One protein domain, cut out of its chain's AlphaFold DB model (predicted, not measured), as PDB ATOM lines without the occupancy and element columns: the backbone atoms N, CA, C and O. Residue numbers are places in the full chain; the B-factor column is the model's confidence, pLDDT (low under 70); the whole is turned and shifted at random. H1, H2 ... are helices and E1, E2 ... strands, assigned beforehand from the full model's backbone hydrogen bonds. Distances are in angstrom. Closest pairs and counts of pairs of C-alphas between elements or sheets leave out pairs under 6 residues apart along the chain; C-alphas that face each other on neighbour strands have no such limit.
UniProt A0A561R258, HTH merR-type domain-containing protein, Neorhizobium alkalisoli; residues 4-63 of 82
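Overview. This is residues 4 to 63 of the 82 residues of the protein "HTH merR-type domain-containing protein" of Neorhizobium alkalisoli (UniProt A0A561R258). A two-stranded hairpin of E1 and E2 lies at one end of an elongated model and two short helices, H1 and H2, at the other, with the longest helix, H3, between them. H1 is set steeply to H3 and crosswise to H2, and the last turns of H3 come near the hairpin, mostly at E1. The printed part has 60 residues, with three named helices and two named strands in the order H1 H2 H3 E1 E2; the sheet, E1 - E2, is antiparallel and the class is mixed, helices and strands. The whole is loose, with a radius of gyration of the C-alphas of 13.1 A and spans of 38 by 24 by 16 A.

Along the chain. E1, residues 44 to 47, is 9.8 A long and begins at C-alpha 44 (-0.898, 6.968, -39.617). E2, residues 59 to 62, is 10.3 A long and ends at C-alpha 62 (2.506, 5.132, -36.768). H3, residues 29 to 41, is 18.5 A long. H2, residues 14 to 21, is 10.7 A long. H1, residues 4 to 10, is 9.8 A long and begins at C-alpha 4 (-18.111, 8.697, -33.633).

Arrangement. E1 and E2 form an antiparallel hairpin at 152 degrees, with N 45 and O 61 at 2.7 A and N 61 and O 45 at 2.8 A, within hydrogen-bond range. The closest C-alphas of H3 and E1, those of Leu 39 and Ile 45, are 7.8 A apart. H3 and E2 are apart. H1 and H3 touch, closest at the C-alphas of Ala 10 and Arg 34, 6.1 A; they run opposite ways at a steep tilt of 69.8 degrees, only just short of about perpendicular. H1 and H2 touch, closest at the C-alphas of Ala 7 and Ala 14, 5.2 A, about perpendicular at 81 degrees. H2 and H3 are near each other, with 5 pairs of C-alphas within 10 A. In H1, H2 and H3 every O i to N i+4 pair is within hydrogen-bond range.

Size, cuts and confidence. The two C-alphas farthest apart, those of Ser 13 and Pro 54, are 38.1 A apart. The printed part has no cut. The link from E1 to E2, 11 residues, is long. Mean pLDDT of the printed part is 77.8; residues 23 to 27 and 49 to 57 are under 70.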
ATOM      1  N   GLU A   4     -17.393   7.425 -33.570       86.06
ATOM      2  CA  GLU A   4     -18.111   8.697 -33.633       86.06
ATOM      3  C   GLU A   4     -17.196   9.818 -34.128       86.06
ATOM      4  O   GLU A   4     -17.559  10.533 -35.058       86.06
ATOM      5  N   GLU A   5     -15.981   9.913 -33.577       84.38
ATOM      6  CA  GLU A   5     -14.974  10.893 -34.003       84.38
ATOM      7  C   GLU A   5     -14.567  10.682 -35.470       84.38
ATOM      8  O   GLU A   5     -14.391  11.640 -36.224       84.38
ATOM      9  N   LEU A   6     -14.434   9.421 -35.896       84.44
ATOM     10  CA  LEU A   6     -14.102   9.078 -37.278       84.44
ATOM     11  C   LEU A   6     -15.255   9.384 -38.241       84.44
ATOM     12  O   LEU A   6     -15.024   9.893 -39.336       84.44
ATOM     13  N   ALA A   7     -16.492   9.095 -37.838       87.12
ATOM     14  CA  ALA A   7     -17.691   9.376 -38.617       87.12
ATOM     15  C   ALA A   7     -17.881  10.887 -38.823       87.12
ATOM     16  O   ALA A   7     -18.131  11.324 -39.948       87.12
ATOM     17  N   GLU A   8     -17.681  11.681 -37.768       87.38
ATOM     18  CA  GLU A   8     -17.712  13.143 -37.829       87.38
ATOM     19  C   GLU A   8     -16.613  13.686 -38.752       87.38
ATOM     20  O   GLU A   8     -16.904  14.465 -39.661       87.38
ATOM     21  N   ALA A   9     -15.372  13.208 -38.601       85.12
ATOM     22  CA  ALA A   9     -14.252  13.624 -39.445       85.12
ATOM     23  C   ALA A   9     -14.441  13.251 -40.928       85.12
ATOM     24  O   ALA A   9     -14.055  14.011 -41.815       85.12
ATOM     25  N   ALA A  10     -15.043  12.093 -41.212       83.56
ATOM     26  CA  ALA A  10     -15.324  11.631 -42.572       83.56
ATOM     27  C   ALA A  10     -16.606  12.233 -43.177       83.56
ATOM     28  O   ALA A  10     -16.826  12.115 -44.390       83.56
ATOM     29  N   GLY A  11     -17.439  12.888 -42.360       86.75
ATOM     30  CA  GLY A  11     -18.732  13.437 -42.765       86.75
ATOM     31  C   GLY A  11     -19.764  12.359 -43.109       86.75
ATOM     32  O   GLY A  11     -20.582  12.554 -44.007       86.75
ATOM     33  N   VAL A  12     -19.703  11.204 -42.442       87.25
ATOM     34  CA  VAL A  12     -20.598  10.057 -42.668       87.25
ATOM     35  C   VAL A  12     -21.266   9.610 -41.371       87.25
ATOM     36  O   VAL A  12     -20.937  10.071 -40.285       87.25
ATOM     37  N   SER A  13     -22.232   8.694 -41.467       88.38
ATOM     38  CA  SER A  13     -22.866   8.121 -40.277       88.38
ATOM     39  C   SER A  13     -21.968   7.078 -39.601       88.38
ATOM     40  O   SER A  13     -21.256   6.333 -40.278       88.38
ATOM     41  N   ALA A  14     -22.072   6.937 -38.275       87.19
ATOM     42  CA  ALA A  14     -21.384   5.876 -37.531       87.19
ATOM     43  C   ALA A  14     -21.745   4.468 -38.044       87.19
ATOM     44  O   ALA A  14     -20.909   3.567 -38.044       87.19
ATOM     45  N   SER A  15     -22.970   4.277 -38.547       86.25
ATOM     46  CA  SER A  15     -23.394   3.024 -39.183       86.25
ATOM     47  C   SER A  15     -22.646   2.741 -40.490       86.25
ATOM     48  O   SER A  15     -22.411   1.582 -40.813       86.25
ATOM     49  N   THR A  16     -22.262   3.778 -41.241       84.56
ATOM     50  CA  THR A  16     -21.436   3.642 -42.450       84.56
ATOM     51  C   THR A  16     -20.035   3.151 -42.092       84.56
ATOM     52  O   THR A  16     -19.535   2.242 -42.746       84.56
ATOM     53  N   ILE A  17     -19.440   3.692 -41.024       85.38
ATOM     54  CA  ILE A  17     -18.132   3.246 -40.521       85.38
ATOM     55  C   ILE A  17     -18.195   1.790 -40.044       85.38
ATOM     56  O   ILE A  17     -17.396   0.979 -40.497       85.38
ATOM     57  N   HIS A  18     -19.199   1.419 -39.243       85.75
ATOM     58  CA  HIS A  18     -19.379   0.029 -38.798       85.75
ATOM     59  C   HIS A  18     -19.512  -0.954 -39.970       85.75
ATOM     60  O   HIS A  18     -18.969  -2.055 -39.927       85.75
ATOM     61  N   LYS A  19     -20.228  -0.572 -41.035       82.81
ATOM     62  CA  LYS A  19     -20.355  -1.409 -42.237       82.81
ATOM     63  C   LYS A  19     -19.041  -1.525 -43.012       82.81
ATOM     64  O   LYS A  19     -18.773  -2.584 -43.572       82.81
ATOM     65  N   ALA A  20     -18.239  -0.460 -43.045       80.62
ATOM     66  CA  ALA A  20     -16.910  -0.487 -43.648       80.62
ATOM     67  C   ALA A  20     -15.956  -1.409 -42.863       80.62
ATOM     68  O   ALA A  20     -15.238  -2.199 -43.470       80.62
ATOM     69  N   GLU A  21     -16.003  -1.384 -41.527       80.94
ATOM     70  CA  GLU A  21     -15.214  -2.283 -40.667       80.94
ATOM     71  C   GLU A  21     -15.656  -3.749 -40.770       80.94
ATOM     72  O   GLU A  21     -14.822  -4.655 -40.758       80.94
ATOM     73  N   ALA A  22     -16.958  -3.999 -40.939       81.06
ATOM     74  CA  ALA A  22     -17.516  -5.342 -41.082       81.06
ATOM     75  C   ALA A  22     -17.114  -6.056 -42.390       81.06
ATOM     76  O   ALA A  22     -17.544  -7.186 -42.615       81.06
ATOM     77  N   SER A  23     -16.297  -5.429 -43.251       63.69
ATOM     78  CA  SER A  23     -15.856  -5.956 -44.558       63.69
ATOM     79  C   SER A  23     -16.996  -6.287 -45.534       63.69
ATOM     80  O   SER A  23     -16.774  -6.934 -46.554       63.69
ATOM     81  N   ASP A  24     -18.216  -5.834 -45.235       58.03
ATOM     82  CA  ASP A  24     -19.437  -6.180 -45.975       58.03
ATOM     83  C   ASP A  24     -19.683  -5.234 -47.164       58.03
ATOM     84  O   ASP A  24     -20.512  -5.465 -48.041       58.03
ATOM     85  N   LEU A  25     -18.918  -4.146 -47.223       53.78
ATOM     86  CA  LEU A  25     -18.903  -3.237 -48.351       53.78
ATOM     87  C   LEU A  25     -17.525  -3.306 -48.995       53.78
ATOM     88  O   LEU A  25     -16.508  -3.079 -48.337       53.78
ATOM     89  N   HIS A  26     -17.511  -3.527 -50.313       55.88
ATOM     90  CA  HIS A  26     -16.549  -2.840 -51.170       55.88
ATOM     91  C   HIS A  26     -16.639  -1.368 -50.773       55.88
ATOM     92  O   HIS A  26     -17.564  -0.677 -51.191       55.88
ATOM     93  N   SER A  27     -15.785  -0.951 -49.838       59.41
ATOM     94  CA  SER A  27     -15.853   0.383 -49.270       59.41
ATOM     95  C   SER A  27     -15.752   1.333 -50.441       59.41
ATOM     96  O   SER A  27     -14.797   1.235 -51.214       59.41
ATOM     97  N   GLU A  28     -16.783   2.164 -50.609       71.19
ATOM     98  CA  GLU A  28     -16.840   3.151 -51.679       71.19
ATOM     99  C   GLU A  28     -15.455   3.801 -51.788       71.19
ATOM    100  O   GLU A  28     -14.923   4.246 -50.765       71.19
ATOM    101  N   PRO A  29     -14.821   3.813 -52.970       77.00
ATOM    102  CA  PRO A  29     -13.422   4.227 -53.099       77.00
ATOM    103  C   PRO A  29     -13.194   5.647 -52.559       77.00
ATOM    104  O   PRO A  29     -12.125   5.965 -52.043       77.00
ATOM    105  N   GLU A  30     -14.234   6.480 -52.599       81.44
ATOM    106  CA  GLU A  30     -14.243   7.807 -51.994       81.44
ATOM    107  C   GLU A  30     -14.213   7.774 -50.455       81.44
ATOM    108  O   GLU A  30     -13.485   8.550 -49.836       81.44
ATOM    109  N   LEU A  31     -14.955   6.859 -49.821       82.00
ATOM    110  CA  LEU A  31     -14.918   6.664 -48.371       82.00
ATOM    111  C   LEU A  31     -13.540   6.165 -47.933       82.00
ATOM    112  O   LEU A  31     -12.974   6.701 -46.984       82.00
ATOM    113  N   ALA A  32     -12.972   5.198 -48.656       81.75
ATOM    114  CA  ALA A  32     -11.629   4.696 -48.385       81.75
ATOM    115  C   ALA A  32     -10.578   5.820 -48.462       81.75
ATOM    116  O   ALA A  32      -9.776   5.967 -47.542       81.75
ATOM    117  N   ALA A  33     -10.630   6.667 -49.498       84.06
ATOM    118  CA  ALA A  33      -9.719   7.804 -49.644       84.06
ATOM    119  C   ALA A  33      -9.856   8.833 -48.505       84.06
ATOM    120  O   ALA A  33      -8.852   9.336 -47.993       84.06
ATOM    121  N   ARG A  34     -11.088   9.123 -48.063       86.25
ATOM    122  CA  ARG A  34     -11.347  10.025 -46.927       86.25
ATOM    123  C   ARG A  34     -10.780   9.469 -45.623       86.25
ATOM    124  O   ARG A  34     -10.101  10.196 -44.902       86.25
ATOM    125  N   LEU A  35     -11.015   8.187 -45.342       84.25
ATOM    126  CA  LEU A  35     -10.481   7.515 -44.155       84.25
ATOM    127  C   LEU A  35      -8.948   7.512 -44.153       84.25
ATOM    128  O   LEU A  35      -8.347   7.794 -43.119       84.25
ATOM    129  N   HIS A  36      -8.326   7.273 -45.310       85.62
ATOM    130  CA  HIS A  36      -6.873   7.330 -45.471       85.62
ATOM    131  C   HIS A  36      -6.319   8.706 -45.083       85.62
ATOM    132  O   HIS A  36      -5.441   8.797 -44.233       85.62
ATOM    133  N   SER A  37      -6.902   9.779 -45.627       85.88
ATOM    134  CA  SER A  37      -6.482  11.161 -45.358       85.88
ATOM    135  C   SER A  37      -6.662  11.563 -43.887       85.88
ATOM    136  O   SER A  37      -5.784  12.185 -43.288       85.88
ATOM    137  N   ILE A  38      -7.768  11.151 -43.258       87.19
ATOM    138  CA  ILE A  38      -8.015  11.406 -41.830       87.19
ATOM    139  C   ILE A  38      -6.976  10.689 -40.970       87.19
ATOM    140  O   ILE A  38      -6.392  11.303 -40.079       87.19
ATOM    141  N   LEU A  39      -6.714   9.412 -41.245       84.94
ATOM    142  CA  LEU A  39      -5.725   8.627 -40.512       84.94
ATOM    143  C   LEU A  39      -4.308   9.188 -40.719       84.94
ATOM    144  O   LEU A  39      -3.566   9.347 -39.748       84.94
ATOM    145  N   GLU A  40      -3.964   9.605 -41.937       85.88
ATOM    146  CA  GLU A  40      -2.704  10.294 -42.243       85.88
ATOM    147  C   GLU A  40      -2.537  11.604 -41.478       85.88
ATOM    148  O   GLU A  40      -1.473  11.847 -40.901       85.88
ATOM    149  N   SER A  41      -3.599  12.407 -41.363       82.12
ATOM    150  CA  SER A  41      -3.585  13.638 -40.558       82.12
ATOM    151  C   SER A  41      -3.332  13.386 -39.066       82.12
ATOM    152  O   SER A  41      -2.888  14.280 -38.350       82.12
ATOM    153  N   LYS A  42      -3.590  12.159 -38.596       79.69
ATOM    154  CA  LYS A  42      -3.364  11.706 -37.217       79.69
ATOM    155  C   LYS A  42      -2.042  10.952 -37.048       79.69
ATOM    156  O   LYS A  42      -1.802  10.380 -35.989       79.69
ATOM    157  N   GLY A  43      -1.188  10.941 -38.073       78.88
ATOM    158  CA  GLY A  43       0.135  10.322 -38.023       78.88
ATOM    159  C   GLY A  43       0.175   8.856 -38.453       78.88
ATOM    160  O   GLY A  43       1.209   8.212 -38.283       78.88
ATOM    161  N   VAL A  44      -0.900   8.312 -39.024       83.88
ATOM    162  CA  VAL A  44      -0.898   6.968 -39.617       83.88
ATOM    163  C   VAL A  44      -0.320   7.041 -41.028       83.88
ATOM    164  O   VAL A  44      -0.800   7.786 -41.860       83.88
ATOM    165  N   ILE A  45       0.710   6.268 -41.332       81.94
ATOM    166  CA  ILE A  45       1.342   6.233 -42.650       81.94
ATOM    167  C   ILE A  45       1.070   4.866 -43.254       81.94
ATOM    168  O   ILE A  45       1.531   3.849 -42.731       81.94
ATOM    169  N   PHE A  46       0.344   4.837 -44.359       81.38
ATOM    170  CA  PHE A  46       0.107   3.609 -45.100       81.38
ATOM    171  C   PHE A  46       1.276   3.340 -46.039       81.38
ATOM    172  O   PHE A  46       1.753   4.234 -46.733       81.38
ATOM    173  N   LEU A  47       1.757   2.103 -46.036       77.94
ATOM    174  CA  LEU A  47       2.838   1.648 -46.894       77.94
ATOM    175  C   LEU A  47       2.281   0.698 -47.939       77.94
ATOM    176  O   LEU A  47       1.700  -0.342 -47.604       77.94
ATOM    177  N   GLY A  48       2.510   1.041 -49.204       72.25
ATOM    178  CA  GLY A  48       2.315   0.109 -50.300       72.25
ATOM    179  C   GLY A  48       3.266  -1.083 -50.182       72.25
ATOM    180  O   GLY A  48       4.341  -0.996 -49.584       72.25
ATOM    181  N   ALA A  49       2.876  -2.212 -50.773       66.38
ATOM    182  CA  ALA A  49       3.792  -3.333 -50.940       66.38
ATOM    183  C   ALA A  49       5.035  -2.866 -51.721       66.38
ATOM    184  O   ALA A  49       4.904  -2.267 -52.788       66.38
ATOM    185  N   GLY A  50       6.227  -3.126 -51.184       59.53
ATOM    186  CA  GLY A  50       7.495  -2.672 -51.760       59.53
ATOM    187  C   GLY A  50       7.969  -1.283 -51.310       59.53
ATOM    188  O   GLY A  50       9.032  -0.837 -51.747       59.53
ATOM    189  N   GLU A  51       7.229  -0.582 -50.443       60.38
ATOM    190  CA  GLU A  51       7.617   0.756 -49.987       60.38
ATOM    191  C   GLU A  51       8.710   0.702 -48.901       60.38
ATOM    192  O   GLU A  51       8.463   0.443 -47.720       60.38
ATOM    193  N   GLY A  52       9.954   0.961 -49.313       61.28
ATOM    194  CA  GLY A  52      11.153   0.990 -48.462       61.28
ATOM    195  C   GLY A  52      11.962  -0.311 -48.461       61.28
ATOM    196  O   GLY A  52      13.181  -0.253 -48.327       61.28
ATOM    197  N   ASP A  53      11.312  -1.454 -48.676       62.53
ATOM    198  CA  ASP A  53      11.954  -2.750 -48.921       62.53
ATOM    199  C   ASP A  53      11.111  -3.530 -49.949       62.53
ATOM    200  O   ASP A  53       9.911  -3.703 -49.730       62.53
ATOM    201  N   PRO A  54      11.685  -4.009 -51.067       63.66
ATOM    202  CA  PRO A  54      10.959  -4.783 -52.077       63.66
ATOM    203  C   PRO A  54      10.371  -6.113 -51.564       63.66
ATOM    204  O   PRO A  54       9.505  -6.675 -52.232       63.66
ATOM    205  N   ALA A  55      10.801  -6.617 -50.401       67.12
ATOM    206  CA  ALA A  55      10.204  -7.769 -49.721       67.12
ATOM    207  C   ALA A  55       9.141  -7.388 -48.671       67.12
ATOM    208  O   ALA A  55       8.500  -8.274 -48.099       67.12
ATOM    209  N   ALA A  56       8.932  -6.096 -48.397       64.69
ATOM    210  CA  ALA A  56       7.909  -5.654 -47.460       64.69
ATOM    211  C   ALA A  56       6.512  -5.771 -48.080       64.69
ATOM    212  O   ALA A  56       6.206  -5.182 -49.121       64.69
ATOM    213  N   GLY A  57       5.645  -6.524 -47.404       69.44
ATOM    214  CA  GLY A  57       4.214  -6.535 -47.686       69.44
ATOM    215  C   GLY A  57       3.541  -5.201 -47.327       69.44
ATOM    216  O   GLY A  57       4.157  -4.349 -46.682       69.44
ATOM    217  N   PRO A  58       2.271  -5.014 -47.727       78.25
ATOM    218  CA  PRO A  58       1.502  -3.826 -47.365       78.25
ATOM    219  C   PRO A  58       1.422  -3.685 -45.841       78.25
ATOM    220  O   PRO A  58       1.255  -4.676 -45.126       78.25
ATOM    221  N   GLY A  59       1.547  -2.459 -45.337       79.25
ATOM    222  CA  GLY A  59       1.648  -2.220 -43.900       79.25
ATOM    223  C   GLY A  59       1.253  -0.815 -43.472       79.25
ATOM    224  O   GLY A  59       0.954   0.050 -44.290       79.25
ATOM    225  N   VAL A  60       1.259  -0.593 -42.160       82.31
ATOM    226  CA  VAL A  60       0.930   0.694 -41.540       82.31
ATOM    227  C   VAL A  60       2.040   1.072 -40.561       82.31
ATOM    228  O   VAL A  60       2.421   0.273 -39.708       82.31
ATOM    229  N   ARG A  61       2.569   2.292 -40.675       81.19
ATOM    230  CA  ARG A  61       3.483   2.914 -39.707       81.19
ATOM    231  C   ARG A  61       2.721   3.954 -38.900       81.19
ATOM    232  O   ARG A  61       1.907   4.686 -39.442       81.19
ATOM    233  N   LEU A  62       3.022   4.060 -37.614       78.75
ATOM    234  CA  LEU A  62       2.506   5.132 -36.768       78.75
ATOM    235  C   LEU A  62       3.644   6.112 -36.504       78.75
ATOM    236  O   LEU A  62       4.715   5.720 -36.036       78.75
ATOM    237  N   ARG A  63       3.434   7.383 -36.836       74.00
ATOM    238  CA  ARG A  63       4.348   8.453 -36.463       74.00
ATOM    239  C   ARG A  63       4.190   8.678 -34.965       74.00
ATOM    240  O   ARG A  63       3.142   9.126 -34.514       74.00
TER     241      ARG A  63